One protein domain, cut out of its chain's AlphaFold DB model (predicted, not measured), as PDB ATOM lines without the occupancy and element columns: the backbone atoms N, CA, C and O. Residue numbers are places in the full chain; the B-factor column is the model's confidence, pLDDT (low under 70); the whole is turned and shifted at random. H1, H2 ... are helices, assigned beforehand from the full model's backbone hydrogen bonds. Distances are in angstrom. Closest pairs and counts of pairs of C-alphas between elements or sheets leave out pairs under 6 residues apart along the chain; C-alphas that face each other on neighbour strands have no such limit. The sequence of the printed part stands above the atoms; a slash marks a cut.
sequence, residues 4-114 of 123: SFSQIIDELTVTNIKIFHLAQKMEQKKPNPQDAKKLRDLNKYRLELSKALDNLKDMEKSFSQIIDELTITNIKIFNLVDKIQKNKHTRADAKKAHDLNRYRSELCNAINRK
ATOM      1  N   SER A   4     -22.522  36.429  -3.498       75.62
ATOM      2  CA  SER A   4     -21.211  36.596  -4.129       75.62
ATOM      3  C   SER A   4     -20.518  35.243  -4.317       75.62
ATOM      4  O   SER A   4     -20.837  34.262  -3.647       75.62
ATOM      5  N   PHE A   5     -19.518  35.194  -5.195       69.81
ATOM      6  CA  PHE A   5     -18.686  34.004  -5.394       69.81
ATOM      7  C   PHE A   5     -18.047  33.507  -4.087       69.81
ATOM      8  O   PHE A   5     -18.132  32.325  -3.766       69.81
ATOM      9  N   SER A   6     -17.482  34.423  -3.293       69.38
ATOM     10  CA  SER A   6     -16.894  34.101  -1.988       69.38
ATOM     11  C   SER A   6     -17.921  33.549  -0.997       69.38
ATOM     12  O   SER A   6     -17.617  32.594  -0.291       69.38
ATOM     13  N   GLN A   7     -19.148  34.086  -0.985       71.75
ATOM     14  CA  GLN A   7     -20.239  33.577  -0.148       71.75
ATOM     15  C   GLN A   7     -20.659  32.163  -0.562       71.75
ATOM     16  O   GLN A   7     -20.883  31.320   0.299       71.75
ATOM     17  N   ILE A   8     -20.737  31.875  -1.865       75.56
ATOM     18  CA  ILE A   8     -21.086  30.528  -2.342       75.56
ATOM     19  C   ILE A   8     -19.994  29.525  -1.939       75.56
ATOM     20  O   ILE A   8     -20.331  28.444  -1.466       75.56
ATOM     21  N   ILE A   9     -18.708  29.880  -2.060       74.88
ATOM     22  CA  ILE A   9     -17.588  29.022  -1.629       74.88
ATOM     23  C   ILE A   9     -17.615  28.768  -0.120       74.88
ATOM     24  O   ILE A   9     -17.469  27.621   0.309       74.88
ATOM     25  N   ASP A  10     -17.791  29.816   0.686       74.56
ATOM     26  CA  ASP A  10     -17.833  29.701   2.147       74.56
ATOM     27  C   ASP A  10     -18.985  28.791   2.592       74.56
ATOM     28  O   ASP A  10     -18.790  27.791   3.289       74.56
ATOM     29  N   GLU A  11     -20.190  29.053   2.085       80.38
ATOM     30  CA  GLU A  11     -21.365  28.254   2.410       80.38
ATOM     31  C   GLU A  11     -21.247  26.801   1.935       80.38
ATOM     32  O   GLU A  11     -21.704  25.886   2.632       80.38
ATOM     33  N   LEU A  12     -20.621  26.566   0.777       81.69
ATOM     34  CA  LEU A  12     -20.366  25.228   0.250       81.69
ATOM     35  C   LEU A  12     -19.397  24.468   1.167       81.69
ATOM     36  O   LEU A  12     -19.683  23.345   1.591       81.69
ATOM     37  N   THR A  13     -18.312  25.125   1.576       78.75
ATOM     38  CA  THR A  13     -17.312  24.589   2.510       78.75
ATOM     39  C   THR A  13     -17.950  24.203   3.848       78.75
ATOM     40  O   THR A  13     -17.820  23.064   4.307       78.75
ATOM     41  N   VAL A  14     -18.719  25.113   4.454       80.88
ATOM     42  CA  VAL A  14     -19.424  24.869   5.724       80.88
ATOM     43  C   VAL A  14     -20.436  23.728   5.590       80.88
ATOM     44  O   VAL A  14     -20.554  22.882   6.484       80.88
ATOM     45  N   THR A  15     -21.174  23.677   4.480       83.19
ATOM     46  CA  THR A  15     -22.159  22.618   4.218       83.19
ATOM     47  C   THR A  15     -21.482  21.253   4.110       83.19
ATOM     48  O   THR A  15     -21.953  20.293   4.726       83.19
ATOM     49  N   ASN A  16     -20.336  21.163   3.436       82.56
ATOM     50  CA  ASN A  16     -19.562  19.926   3.341       82.56
ATOM     51  C   ASN A  16     -19.033  19.443   4.693       82.56
ATOM     52  O   ASN A  16     -19.127  18.250   4.988       82.56
ATOM     53  N   ILE A  17     -18.541  20.350   5.543       81.69
ATOM     54  CA  ILE A  17     -18.119  20.009   6.913       81.69
ATOM     55  C   ILE A  17     -19.292  19.411   7.701       81.69
ATOM     56  O   ILE A  17     -19.153  18.366   8.343       81.69
ATOM     57  N   LYS A  18     -20.475  20.033   7.614       82.12
ATOM     58  CA  LYS A  18     -21.691  19.544   8.284       82.12
ATOM     59  C   LYS A  18     -22.106  18.162   7.781       82.12
ATOM     60  O   LYS A  18     -22.414  17.298   8.601       82.12
ATOM     61  N   ILE A  19     -22.102  17.948   6.463       88.31
ATOM     62  CA  ILE A  19     -22.394  16.646   5.842       88.31
ATOM     63  C   ILE A  19     -21.425  15.589   6.365       88.31
ATOM     64  O   ILE A  19     -21.861  14.526   6.801       88.31
ATOM     65  N   PHE A  20     -20.127  15.894   6.373       86.81
ATOM     66  CA  PHE A  20     -19.094  14.966   6.811       86.81
ATOM     67  C   PHE A  20     -19.282  14.533   8.271       86.81
ATOM     68  O   PHE A  20     -19.310  13.337   8.563       86.81
ATOM     69  N   HIS A  21     -19.459  15.482   9.193       84.06
ATOM     70  CA  HIS A  21     -19.663  15.152  10.605       84.06
ATOM     71  C   HIS A  21     -20.973  14.401  10.853       84.06
ATOM     72  O   HIS A  21     -21.012  13.485  11.677       84.06
ATOM     73  N   LEU A  22     -22.041  14.753  10.135       86.50
ATOM     74  CA  LEU A  22     -23.317  14.057  10.248       86.50
ATOM     75  C   LEU A  22     -23.214  12.614   9.735       86.50
ATOM     76  O   LEU A  22     -23.697  11.705  10.406       86.50
ATOM     77  N   ALA A  23     -22.525  12.395   8.612       86.75
ATOM     78  CA  ALA A  23     -22.255  11.063   8.084       86.75
ATOM     79  C   ALA A  23     -21.427  10.223   9.071       86.75
ATOM     80  O   ALA A  23     -21.830   9.114   9.407       86.75
ATOM     81  N   GLN A  24     -20.348  10.778   9.637       85.44
ATOM     82  CA  GLN A  24     -19.563  10.084  10.667       85.44
ATOM     83  C   GLN A  24     -20.391   9.720  11.902       85.44
ATOM     84  O   GLN A  24     -20.270   8.615  12.428       85.44
ATOM     85  N   LYS A  25     -21.252  10.630  12.372       85.25
ATOM     86  CA  LYS A  25     -22.162  10.357  13.492       85.25
ATOM     87  C   LYS A  25     -23.096   9.186  13.171       85.25
ATOM     88  O   LYS A  25     -23.330   8.358  14.047       85.25
ATOM     89  N   MET A  26     -23.622   9.126  11.948       84.50
ATOM     90  CA  MET A  26     -24.518   8.060  11.483       84.50
ATOM     91  C   MET A  26     -23.805   6.726  11.230       84.50
ATOM     92  O   MET A  26     -24.448   5.688  11.313       84.50
ATOM     93  N   GLU A  27     -22.505   6.733  10.933       83.31
ATOM     94  CA  GLU A  27     -21.691   5.511  10.858       83.31
ATOM     95  C   GLU A  27     -21.367   4.958  12.255       83.31
ATOM     96  O   GLU A  27     -21.363   3.748  12.464       83.31
ATOM     97  N   GLN A  28     -21.100   5.837  13.227       81.62
ATOM     98  CA  GLN A  28     -20.701   5.448  14.589       81.62
ATOM     99  C   GLN A  28     -21.880   5.119  15.516       81.62
ATOM    100  O   GLN A  28     -21.694   4.471  16.545       81.62
ATOM    101  N   LYS A  29     -23.086   5.601  15.203       80.12
ATOM    102  CA  LYS A  29     -24.309   5.402  15.999       80.12
ATOM    103  C   LYS A  29     -25.406   4.809  15.123       80.12
ATOM    104  O   LYS A  29     -25.369   4.951  13.910       80.12
ATOM    105  N   LYS A  30     -26.434   4.200  15.730       78.56
ATOM    106  CA  LYS A  30     -27.618   3.758  14.975       78.56
ATOM    107  C   LYS A  30     -28.213   4.958  14.210       78.56
ATOM    108  O   LYS A  30     -28.523   5.964  14.858       78.56
ATOM    109  N   PRO A  31     -28.373   4.878  12.875       75.06
ATOM    110  CA  PRO A  31     -28.968   5.956  12.095       75.06
ATOM    111  C   PRO A  31     -30.363   6.270  12.634       75.06
ATOM    112  O   PRO A  31     -31.167   5.356  12.813       75.06
ATOM    113  N   ASN A  32     -30.663   7.546  12.891       85.94
ATOM    114  CA  ASN A  32     -32.025   7.966  13.211       85.94
ATOM    115  C   ASN A  32     -32.662   8.692  12.006       85.94
ATOM    116  O   ASN A  32     -31.948   9.292  11.192       85.94
ATOM    117  N   PRO A  33     -34.001   8.660  11.878       87.69
ATOM    118  CA  PRO A  33     -34.695   9.280  10.748       87.69
ATOM    119  C   PRO A  33     -34.457  10.794  10.613       87.69
ATOM    120  O   PRO A  33     -34.482  11.323   9.503       87.69
ATOM    121  N   GLN A  34     -34.206  11.499  11.722       88.38
ATOM    122  CA  GLN A  34     -33.970  12.947  11.721       88.38
ATOM    123  C   GLN A  34     -32.600  13.308  11.130       88.38
ATOM    124  O   GLN A  34     -32.506  14.225  10.318       88.38
ATOM    125  N   ASP A  35     -31.551  12.566  11.486       86.88
ATOM    126  CA  ASP A  35     -30.199  12.724  10.953       86.88
ATOM    127  C   ASP A  35     -30.180  12.378   9.456       86.88
ATOM    128  O   ASP A  35     -29.601  13.120   8.666       86.88
ATOM    129  N   ALA A  36     -30.902  11.332   9.033       87.50
ATOM    130  CA  ALA A  36     -31.050  10.992   7.615       87.50
ATOM    131  C   ALA A  36     -31.778  12.092   6.817       87.50
ATOM    132  O   ALA A  36     -31.345  12.450   5.718       87.50
ATOM    133  N   LYS A  37     -32.852  12.671   7.376       92.31
ATOM    134  CA  LYS A  37     -33.553  13.816   6.774       92.31
ATOM    135  C   LYS A  37     -32.623  15.023   6.651       92.31
ATOM    136  O   LYS A  37     -32.474  15.573   5.566       92.31
ATOM    137  N   LYS A  38     -31.922  15.372   7.731       90.88
ATOM    138  CA  LYS A  38     -30.975  16.492   7.760       90.88
ATOM    139  C   LYS A  38     -29.831  16.310   6.761       90.88
ATOM    140  O   LYS A  38     -29.437  17.268   6.106       90.88
ATOM    141  N   LEU A  39     -29.318  15.088   6.610       90.56
ATOM    142  CA  LEU A  39     -28.294  14.765   5.618       90.56
ATOM    143  C   LEU A  39     -28.819  14.964   4.193       90.56
ATOM    144  O   LEU A  39     -28.111  15.512   3.350       90.56
ATOM    145  N   ARG A  40     -30.063  14.555   3.919       92.19
ATOM    146  CA  ARG A  40     -30.713  14.780   2.620       92.19
ATOM    147  C   ARG A  40     -30.879  16.272   2.329       92.19
ATOM    148  O   ARG A  40     -30.527  16.705   1.235       92.19
ATOM    149  N   ASP A  41     -31.343  17.047   3.306       91.81
ATOM    150  CA  ASP A  41     -31.547  18.492   3.167       91.81
ATOM    151  C   ASP A  41     -30.219  19.226   2.917       91.81
ATOM    152  O   ASP A  41     -30.119  20.045   2.005       91.81
ATOM    153  N   LEU A  42     -29.161  18.867   3.655       90.62
ATOM    154  CA  LEU A  42     -27.817  19.410   3.439       90.62
ATOM    155  C   LEU A  42     -27.259  19.049   2.057       90.62
ATOM    156  O   LEU A  42     -26.666  19.902   1.402       90.62
ATOM    157  N   ASN A  43     -27.466  17.818   1.581       89.81
ATOM    158  CA  ASN A  43     -27.036  17.418   0.238       89.81
ATOM    159  C   ASN A  43     -27.803  18.159  -0.865       89.81
ATOM    160  O   ASN A  43     -27.210  18.515  -1.882       89.81
ATOM    161  N   LYS A  44     -29.101  18.422  -0.663       91.88
ATOM    162  CA  LYS A  44     -29.891  19.249  -1.580       91.88
ATOM    163  C   LYS A  44     -29.338  20.673  -1.635       91.88
ATOM    164  O   LYS A  44     -29.106  21.188  -2.723       91.88
ATOM    165  N   TYR A  45     -29.047  21.261  -0.477       90.06
ATOM    166  CA  TYR A  45     -28.469  22.599  -0.403       90.06
ATOM    167  C   TYR A  45     -27.077  22.680  -1.044       90.06
ATOM    168  O   TYR A  45     -26.803  23.591  -1.820       90.06
ATOM    169  N   ARG A  46     -26.222  21.677  -0.805       89.50
ATOM    170  CA  ARG A  46     -24.921  21.543  -1.476       89.50
ATOM    171  C   ARG A  46     -25.076  21.535  -2.996       89.50
ATOM    172  O   ARG A  46     -24.341  22.233  -3.684       89.50
ATOM    173  N   LEU A  47     -26.047  20.782  -3.522       88.50
ATOM    174  CA  LEU A  47     -26.313  20.728  -4.961       88.50
ATOM    175  C   LEU A  47     -26.764  22.087  -5.521       88.50
ATOM    176  O   LEU A  47     -26.371  22.452  -6.625       88.50
ATOM    177  N   GLU A  48     -27.578  22.840  -4.781       87.25
ATOM    178  CA  GLU A  48     -28.000  24.190  -5.177       87.25
ATOM    179  C   GLU A  48     -26.814  25.164  -5.235       87.25
ATOM    180  O   GLU A  48     -26.666  25.891  -6.218       87.25
ATOM    181  N   LEU A  49     -25.935  25.137  -4.227       83.50
ATOM    182  CA  LEU A  49     -24.704  25.935  -4.200       83.50
ATOM    183  C   LEU A  49     -23.740  25.542  -5.326       83.50
ATOM    184  O   LEU A  49     -23.187  26.416  -5.990       83.50
ATOM    185  N   SER A  50     -23.592  24.240  -5.577       82.94
ATOM    186  CA  SER A  50     -22.778  23.706  -6.669       82.94
ATOM    187  C   SER A  50     -23.273  24.208  -8.025       82.94
ATOM    188  O   SER A  50     -22.512  24.843  -8.748       82.94
ATOM    189  N   LYS A  51     -24.575  24.094  -8.316       82.06
ATOM    190  CA  LYS A  51     -25.174  24.651  -9.544       82.06
ATOM    191  C   LYS A  51     -24.983  26.163  -9.672       82.06
ATOM    192  O   LYS A  51     -24.747  26.663 -10.769       82.06
ATOM    193  N   ALA A  52     -25.099  26.901  -8.566       78.69
ATOM    194  CA  ALA A  52     -24.879  28.345  -8.567       78.69
ATOM    195  C   ALA A  52     -23.431  28.711  -8.935       78.69
ATOM    196  O   ALA A  52     -23.219  29.709  -9.621       78.69
ATOM    197  N   LEU A  53     -22.459  27.897  -8.514       74.19
ATOM    198  CA  LEU A  53     -21.051  28.049  -8.874       74.19
ATOM    199  C   LEU A  53     -20.770  27.585 -10.317       74.19
ATOM    200  O   LEU A  53     -19.977  28.203 -11.014       74.19
ATOM    201  N   ASP A  54     -21.430  26.523 -10.775       72.62
ATOM    202  CA  ASP A  54     -21.207  25.909 -12.093       72.62
ATOM    203  C   ASP A  54     -21.708  26.788 -13.240       72.62
ATOM    204  O   ASP A  54     -21.096  26.847 -14.307       72.62
ATOM    205  N   ASN A  55     -22.748  27.584 -12.983       68.12
ATOM    206  CA  ASN A  55     -23.191  28.649 -13.883       68.12
ATOM    207  C   ASN A  55     -22.118  29.744 -14.114       68.12
ATOM    208  O   ASN A  55     -22.367  30.681 -14.874       68.12
ATOM    209  N   LEU A  56     -20.938  29.655 -13.478       64.31
ATOM    210  CA  LEU A  56     -19.822  30.600 -13.607       64.31
ATOM    211  C   LEU A  56     -18.683  30.143 -14.557       64.31
ATOM    212  O   LEU A  56     -17.673  30.843 -14.607       64.31
ATOM    213  N   LYS A  57     -18.878  29.081 -15.371       54.72
ATOM    214  CA  LYS A  57     -18.118  28.635 -16.587       54.72
ATOM    215  C   LYS A  57     -17.368  27.288 -16.526       54.72
ATOM    216  O   LYS A  57     -16.869  26.856 -15.491       54.72
ATOM    217  N   ASP A  58     -17.208  26.745 -17.740       52.34
ATOM    218  CA  ASP A  58     -16.790  25.411 -18.201       52.34
ATOM    219  C   ASP A  58     -15.520  24.795 -17.589       52.34
ATOM    220  O   ASP A  58     -14.438  25.401 -17.574       52.34
ATOM    221  N   MET A  59     -15.677  23.542 -17.142       53.03
ATOM    222  CA  MET A  59     -14.645  22.578 -16.750       53.03
ATOM    223  C   MET A  59     -15.190  21.137 -16.876       53.03
ATOM    224  O   MET A  59     -16.397  20.928 -16.804       53.03
ATOM    225  N   GLU A  60     -14.297  20.148 -17.002       55.34
ATOM    226  CA  GLU A  60     -14.625  18.705 -17.055       55.34
ATOM    227  C   GLU A  60     -15.145  18.158 -15.705       55.34
ATOM    228  O   GLU A  60     -16.072  17.354 -15.661       55.34
ATOM    229  N   LYS A  61     -14.587  18.661 -14.591       62.69
ATOM    230  CA  LYS A  61     -15.203  18.651 -13.254       62.69
ATOM    231  C   LYS A  61     -15.572  20.071 -12.898       62.69
ATOM    232  O   LYS A  61     -14.737  20.961 -13.037       62.69
ATOM    233  N   SER A  62     -16.778  20.297 -12.404       71.88
ATOM    234  CA  SER A  62     -17.189  21.654 -12.098       71.88
ATOM    235  C   SER A  62     -16.372  22.236 -10.939       71.88
ATOM    236  O   SER A  62     -15.928  21.518 -10.039       71.88
ATOM    237  N   PHE A  63     -16.111  23.546 -10.961       73.75
ATOM    238  CA  PHE A  63     -15.285  24.186  -9.931       73.75
ATOM    239  C   PHE A  63     -15.848  23.930  -8.520       73.75
ATOM    240  O   PHE A  63     -15.087  23.748  -7.571       73.75
ATOM    241  N   SER A  64     -17.175  23.800  -8.389       73.50
ATOM    242  CA  SER A  64     -17.813  23.439  -7.119       73.50
ATOM    243  C   SER A  64     -17.485  22.024  -6.676       73.50
ATOM    244  O   SER A  64     -17.194  21.819  -5.503       73.50
ATOM    245  N   GLN A  65     -17.465  21.063  -7.600       80.19
ATOM    246  CA  GLN A  65     -17.057  19.691  -7.305       80.19
ATOM    247  C   GLN A  65     -15.615  19.640  -6.803       80.19
ATOM    248  O   GLN A  65     -15.322  18.905  -5.865       80.19
ATOM    249  N   ILE A  66     -14.717  20.452  -7.370       79.94
ATOM    250  CA  ILE A  66     -13.326  20.524  -6.904       79.94
ATOM    251  C   ILE A  66     -13.258  21.087  -5.481       79.94
ATOM    252  O   ILE A  66     -12.561  20.519  -4.642       79.94
ATOM    253  N   ILE A  67     -14.006  22.150  -5.171       81.00
ATOM    254  CA  ILE A  67     -14.084  22.708  -3.809       81.00
ATOM    255  C   ILE A  67     -14.699  21.705  -2.820       81.00
ATOM    256  O   ILE A  67     -14.189  21.550  -1.705       81.00
ATOM    257  N   ASP A  68     -15.744  20.983  -3.226       80.69
ATOM    258  CA  ASP A  68     -16.379  19.927  -2.430       80.69
ATOM    259  C   ASP A  68     -15.389  18.813  -2.090       80.69
ATOM    260  O   ASP A  68     -15.195  18.458  -0.920       80.69
ATOM    261  N   GLU A  69     -14.728  18.277  -3.115       84.25
ATOM    262  CA  GLU A  69     -13.742  17.213  -2.977       84.25
ATOM    263  C   GLU A  69     -12.547  17.667  -2.134       84.25
ATOM    264  O   GLU A  69     -12.079  16.910  -1.277       84.25
ATOM    265  N   LEU A  70     -12.082  18.906  -2.309       86.00
ATOM    266  CA  LEU A  70     -10.946  19.461  -1.575       86.00
ATOM    267  C   LEU A  70     -11.295  19.671  -0.099       86.00
ATOM    268  O   LEU A  70     -10.508  19.306   0.777       86.00
ATOM    269  N   THR A  71     -12.508  20.147   0.191       84.06
ATOM    270  CA  THR A  71     -13.021  20.288   1.560       84.06
ATOM    271  C   THR A  71     -13.089  18.933   2.262       84.06
ATOM    272  O   THR A  71     -12.518  18.757   3.340       84.06
ATOM    273  N   ILE A  72     -13.728  17.937   1.640       85.62
ATOM    274  CA  ILE A  72     -13.859  16.590   2.213       85.62
ATOM    275  C   ILE A  72     -12.484  15.942   2.411       85.62
ATOM    276  O   ILE A  72     -12.230  15.318   3.445       85.62
ATOM    277  N   THR A  73     -11.588  16.093   1.435       85.44
ATOM    278  CA  THR A  73     -10.225  15.555   1.496       85.44
ATOM    279  C   THR A  73      -9.440  16.185   2.644       85.44
ATOM    280  O   THR A  73      -8.843  15.455   3.433       85.44
ATOM    281  N   ASN A  74      -9.513  17.507   2.819       82.69
ATOM    282  CA  ASN A  74      -8.875  18.206   3.935       82.69
ATOM    283  C   ASN A  74      -9.392  17.740   5.299       82.69
ATOM    284  O   ASN A  74      -8.586  17.475   6.189       82.69
ATOM    285  N   ILE A  75     -10.706  17.558   5.456       86.62
ATOM    286  CA  ILE A  75     -11.278  17.046   6.712       86.62
ATOM    287  C   ILE A  75     -10.782  15.621   6.999       86.62
ATOM    288  O   ILE A  75     -10.432  15.286   8.133       86.62
ATOM    289  N   LYS A  76     -10.723  14.757   5.977       85.50
ATOM    290  CA  LYS A  76     -10.197  13.391   6.125       85.50
ATOM    291  C   LYS A  76      -8.723  13.395   6.531       85.50
ATOM    292  O   LYS A  76      -8.358  12.640   7.430       85.50
ATOM    293  N   ILE A  77      -7.900  14.242   5.906       86.00
ATOM    294  CA  ILE A  77      -6.487  14.415   6.271       86.00
ATOM    295  C   ILE A  77      -6.377  14.888   7.719       86.00
ATOM    296  O   ILE A  77      -5.641  14.274   8.482       86.00
ATOM    297  N   PHE A  78      -7.140  15.910   8.119       86.19
ATOM    298  CA  PHE A  78      -7.133  16.433   9.487       86.19
ATOM    299  C   PHE A  78      -7.414  15.337  10.521       86.19
ATOM    300  O   PHE A  78      -6.639  15.149  11.454       86.19
ATOM    301  N   ASN A  79      -8.464  14.540  10.308       86.31
ATOM    302  CA  ASN A  79      -8.806  13.442  11.213       86.31
ATOM    303  C   ASN A  79      -7.740  12.337  11.257       86.31
ATOM    304  O   ASN A  79      -7.529  11.724  12.302       86.31
ATOM    305  N   LEU A  80      -7.086  12.043  10.129       85.62
ATOM    306  CA  LEU A  80      -5.996  11.066  10.094       85.62
ATOM    307  C   LEU A  80      -4.752  11.590  10.808       85.62
ATOM    308  O   LEU A  80      -4.147  10.848  11.574       85.62
ATOM    309  N   VAL A  81      -4.401  12.860  10.609       82.94
ATOM    310  CA  VAL A  81      -3.287  13.509  11.308       82.94
ATOM    311  C   VAL A  81      -3.534  13.520  12.815       82.94
ATOM    312  O   VAL A  81      -2.649  13.115  13.560       82.94
ATOM    313  N   ASP A  82      -4.742  13.867  13.267       85.56
ATOM    314  CA  ASP A  82      -5.116  13.819  14.688       85.56
ATOM    315  C   ASP A  82      -4.968  12.401  15.277       85.56
ATOM    316  O   ASP A  82      -4.405  12.218  16.359       85.56
ATOM    317  N   LYS A  83      -5.389  11.359  14.542       84.81
ATOM    318  CA  LYS A  83      -5.171   9.958  14.950       84.81
ATOM    319  C   LYS A  83      -3.690   9.579  15.021       84.81
ATOM    320  O   LYS A  83      -3.297   8.872  15.951       84.81
ATOM    321  N   ILE A  84      -2.891  10.019  14.046       81.94
ATOM    322  CA  ILE A  84      -1.448   9.755  13.982       81.94
ATOM    323  C   ILE A  84      -0.745  10.412  15.168       81.94
ATOM    324  O   ILE A  84      -0.035   9.724  15.894       81.94
ATOM    325  N   GLN A  85      -1.020  11.695  15.420       81.44
ATOM    326  CA  GLN A  85      -0.472  12.452  16.550       81.44
ATOM    327  C   GLN A  85      -0.823  11.822  17.904       81.44
ATOM    328  O   GLN A  85      -0.022  11.859  18.832       81.44
ATOM    329  N   LYS A  86      -1.996  11.190  18.013       90.06
ATOM    330  CA  LYS A  86      -2.429  10.461  19.217       90.06
ATOM    331  C   LYS A  86      -1.854   9.040  19.332       90.06
ATOM    332  O   LYS A  86      -2.264   8.320  20.238       90.06
ATOM    333  N   ASN A  87      -0.971   8.604  18.425       84.62
ATOM    334  CA  ASN A  87      -0.475   7.222  18.321       84.62
ATOM    335  C   ASN A  87      -1.592   6.158  18.245       84.62
ATOM    336  O   ASN A  87      -1.402   5.006  18.623       84.62
ATOM    337  N   LYS A  88      -2.766   6.524  17.713       87.50
ATOM    338  CA  LYS A  88      -3.921   5.626  17.518       87.50
ATOM    339  C   LYS A  88      -4.075   5.188  16.058       87.50
ATOM    340  O   LYS A  88      -5.190   4.924  15.609       87.50
ATOM    341  N   HIS A  89      -2.987   5.194  15.295       84.31
ATOM    342  CA  HIS A  89      -3.007   4.964  13.855       84.31
ATOM    343  C   HIS A  89      -2.474   3.577  13.496       84.31
ATOM    344  O   HIS A  89      -1.618   3.016  14.174       84.31
ATOM    345  N   THR A  90      -2.974   3.036  12.394       88.06
ATOM    346  CA  THR A  90      -2.459   1.820  11.763       88.06
ATOM    347  C   THR A  90      -1.539   2.169  10.590       88.06
ATOM    348  O   THR A  90      -1.554   3.286  10.067       88.06
ATOM    349  N   ARG A  91      -0.779   1.186  10.086       84.62
ATOM    350  CA  ARG A  91      -0.012   1.345   8.835       84.62
ATOM    351  C   ARG A  91      -0.915   1.711   7.644       84.62
ATOM    352  O   ARG A  91      -0.493   2.447   6.754       84.62
ATOM    353  N   ALA A  92      -2.163   1.237   7.642       86.69
ATOM    354  CA  ALA A  92      -3.160   1.588   6.633       86.69
ATOM    355  C   ALA A  92      -3.600   3.059   6.729       86.69
ATOM    356  O   ALA A  92      -3.785   3.702   5.696       86.69
ATOM    357  N   ASP A  93      -3.705   3.619   7.938       81.25
ATOM    358  CA  ASP A  93      -4.022   5.039   8.140       81.25
ATOM    359  C   ASP A  93      -2.914   5.952   7.599       81.25
ATOM    360  O   ASP A  93      -3.211   6.951   6.944       81.25
ATOM    361  N   ALA A  94      -1.643   5.582   7.802       79.25
ATOM    362  CA  ALA A  94      -0.502   6.322   7.261       79.25
ATOM    363  C   ALA A  94      -0.492   6.319   5.721       79.25
ATOM    364  O   ALA A  94      -0.346   7.374   5.100       79.25
ATOM    365  N   LYS A  95      -0.736   5.155   5.096       87.06
ATOM    366  CA  LYS A  95      -0.877   5.053   3.634       87.06
ATOM    367  C   LYS A  95      -2.045   5.903   3.125       87.06
ATOM    368  O   LYS A  95      -1.886   6.680   2.192       87.06
ATOM    369  N   LYS A  96      -3.202   5.826   3.787       88.06
ATOM    370  CA  LYS A  96      -4.386   6.613   3.428       88.06
ATOM    371  C   LYS A  96      -4.142   8.118   3.548       88.06
ATOM    372  O   LYS A  96      -4.624   8.878   2.713       88.06
ATOM    373  N   ALA A  97      -3.398   8.560   4.562       83.31
ATOM    374  CA  ALA A  97      -3.021   9.961   4.712       83.31
ATOM    375  C   ALA A  97      -2.126  10.426   3.554       83.31
ATOM    376  O   ALA A  97      -2.335  11.518   3.026       83.31
ATOM    377  N   HIS A  98      -1.174   9.596   3.126       84.06
ATOM    378  CA  HIS A  98      -0.340   9.870   1.957       84.06
ATOM    379  C   HIS A  98      -1.177   9.977   0.670       84.06
ATOM    380  O   HIS A  98      -1.113  10.995  -0.020       84.06
ATOM    381  N   ASP A  99      -2.038   8.993   0.399       87.12
ATOM    382  CA  ASP A  99      -2.899   8.969  -0.792       87.12
ATOM    383  C   ASP A  99      -3.844  10.184  -0.842       87.12
ATOM    384  O   ASP A  99      -4.003  10.824  -1.882       87.12
ATOM    385  N   LEU A 100      -4.418  10.574   0.303       88.00
ATOM    386  CA  LEU A 100      -5.255  11.773   0.400       88.00
ATOM    387  C   LEU A 100      -4.462  13.069   0.179       88.00
ATOM    388  O   LEU A 100      -5.000  14.005  -0.405       88.00
ATOM    389  N   ASN A 101      -3.201  13.151   0.615       82.12
ATOM    390  CA  ASN A 101      -2.354  14.320   0.349       82.12
ATOM    391  C   ASN A 101      -1.997  14.446  -1.139       82.12
ATOM    392  O   ASN A 101      -1.971  15.565  -1.661       82.12
ATOM    393  N   ARG A 102      -1.764  13.319  -1.825       86.62
ATOM    394  CA  ARG A 102      -1.585  13.296  -3.280       86.62
ATOM    395  C   ARG A 102      -2.845  13.794  -3.982       86.62
ATOM    396  O   ARG A 102      -2.771  14.757  -4.739       86.62
ATOM    397  N   TYR A 103      -4.001  13.226  -3.641       87.00
ATOM    398  CA  TYR A 103      -5.280  13.646  -4.211       87.00
ATOM    399  C   TYR A 103      -5.585  15.129  -3.947       87.00
ATOM    400  O   TYR A 103      -5.977  15.855  -4.854       87.00
ATOM    401  N   ARG A 104      -5.315  15.634  -2.732       85.19
ATOM    402  CA  ARG A 104      -5.424  17.072  -2.428       85.19
ATOM    403  C   ARG A 104      -4.568  17.917  -3.373       85.19
ATOM    404  O   ARG A 104      -5.019  18.965  -3.817       85.19
ATOM    405  N   SER A 105      -3.343  17.482  -3.656       81.38
ATOM    406  CA  SER A 105      -2.426  18.214  -4.538       81.38
ATOM    407  C   SER A 105      -2.938  18.241  -5.979       81.38
ATOM    408  O   SER A 105      -2.891  19.289  -6.614       81.38
ATOM    409  N   GLU A 106      -3.516  17.140  -6.463       83.62
ATOM    410  CA  GLU A 106      -4.176  17.077  -7.775       83.62
ATOM    411  C   GLU A 106      -5.371  18.044  -7.859       83.62
ATOM    412  O   GLU A 106      -5.501  18.774  -8.843       83.62
ATOM    413  N   LEU A 107      -6.190  18.130  -6.803       83.31
ATOM    414  CA  LEU A 107      -7.299  19.087  -6.722       83.31
ATOM    415  C   LEU A 107      -6.815  20.543  -6.689       83.31
ATOM    416  O   LEU A 107      -7.367  21.385  -7.392       83.31
ATOM    417  N   CYS A 108      -5.757  20.847  -5.930       81.75
ATOM    418  CA  CYS A 108      -5.126  22.168  -5.955       81.75
ATOM    419  C   CYS A 108      -4.580  22.504  -7.349       81.75
ATOM    420  O   CYS A 108      -4.781  23.613  -7.826       81.75
ATOM    421  N   ASN A 109      -3.940  21.554  -8.034       81.06
ATOM    422  CA  ASN A 109      -3.415  21.786  -9.381       81.06
ATOM    423  C   ASN A 109      -4.538  22.017 -10.396       81.06
ATOM    424  O   ASN A 109      -4.382  22.845 -11.288       81.06
ATOM    425  N   ALA A 110      -5.693  21.365 -10.237       80.88
ATOM    426  CA  ALA A 110      -6.870  21.649 -11.054       80.88
ATOM    427  C   ALA A 110      -7.371  23.098 -10.872       80.88
ATOM    428  O   ALA A 110      -7.755  23.736 -11.852       80.88
ATOM    429  N   ILE A 111      -7.306  23.640  -9.648       80.75
ATOM    430  CA  ILE A 111      -7.587  25.059  -9.373       80.75
ATOM    431  C   ILE A 111      -6.514  25.945 -10.013       80.75
ATOM    432  O   ILE A 111      -6.847  26.865 -10.754       80.75
ATOM    433  N   ASN A 112      -5.234  25.645  -9.793       78.31
ATOM    434  CA  ASN A 112      -4.135  26.475 -10.289       78.31
ATOM    435  C   ASN A 112      -4.151  26.570 -11.821       78.31
ATOM    436  O   ASN A 112      -4.062  27.668 -12.361       78.31
ATOM    437  N   ARG A 113      -4.397  25.459 -12.529       79.31
ATOM    438  CA  ARG A 113      -4.594  25.451 -13.991       79.31
ATOM    439  C   ARG A 113      -5.725  26.374 -14.441       79.31
ATOM    440  O   ARG A 113      -5.615  26.995 -15.490       79.31
ATOM    441  N   LYS A 114      -6.807  26.491 -13.661       75.00
ATOM    442  CA  LYS A 114      -7.942  27.371 -13.987       75.00
ATOM    443  C   LYS A 114      -7.579  28.849 -13.868       75.00
ATOM    444  O   LYS A 114      -8.058  29.653 -14.664       75.00
TER     445      LYS A 114
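AT A GLANCE: This is residues 4 to 114 of the 123 residues of an uncharacterized protein of uncultured bacterium (UniProt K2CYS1). Two helical hairpins, H1 with H2 and H3 with H4, join at a steep angle in a flat whole, the first packing on H3. The printed part has 111 residues with four named helices in chain order, no named strand, class all helix. It is only just compact, close to loose: radius of gyration of the C-alphas 15.6 A, spans 44 by 39 by 21 A.

HOW THE PARTS SIT: H1, residues 5 to 28, and H2, residues 33 to 54, touch as a hairpin at 27 degrees, closest at C-alphas 12 and 46, 6.1 A. The hub H3, residues 63 to 85, touches H1 residues 9 to 20 alone at a steep 48 degrees, closest at C-alphas 13 and 71, 6.1 A. H4, residues 91 to 114, forms a hairpin with H3, closest at C-alphas 77 and 97, 5.9 A, and is apart from H1 and H2. In H1 to H4 every O i to N i+4 pair is within hydrogen-bond range.

IN THESE COORDINATES: H1 begins at C-alpha 5 (-18.686, 34.004, -5.394) and measures 34.9 A, H2 31.3 A, H3 32.5 A, and H4 35.5 A, ending at C-alpha 114 (-7.942, 27.371, -13.987).

THE WHOLE: The printed part has no cut and no long link; pLDDT is under 70 at residues 5 to 6 and 55 to 61.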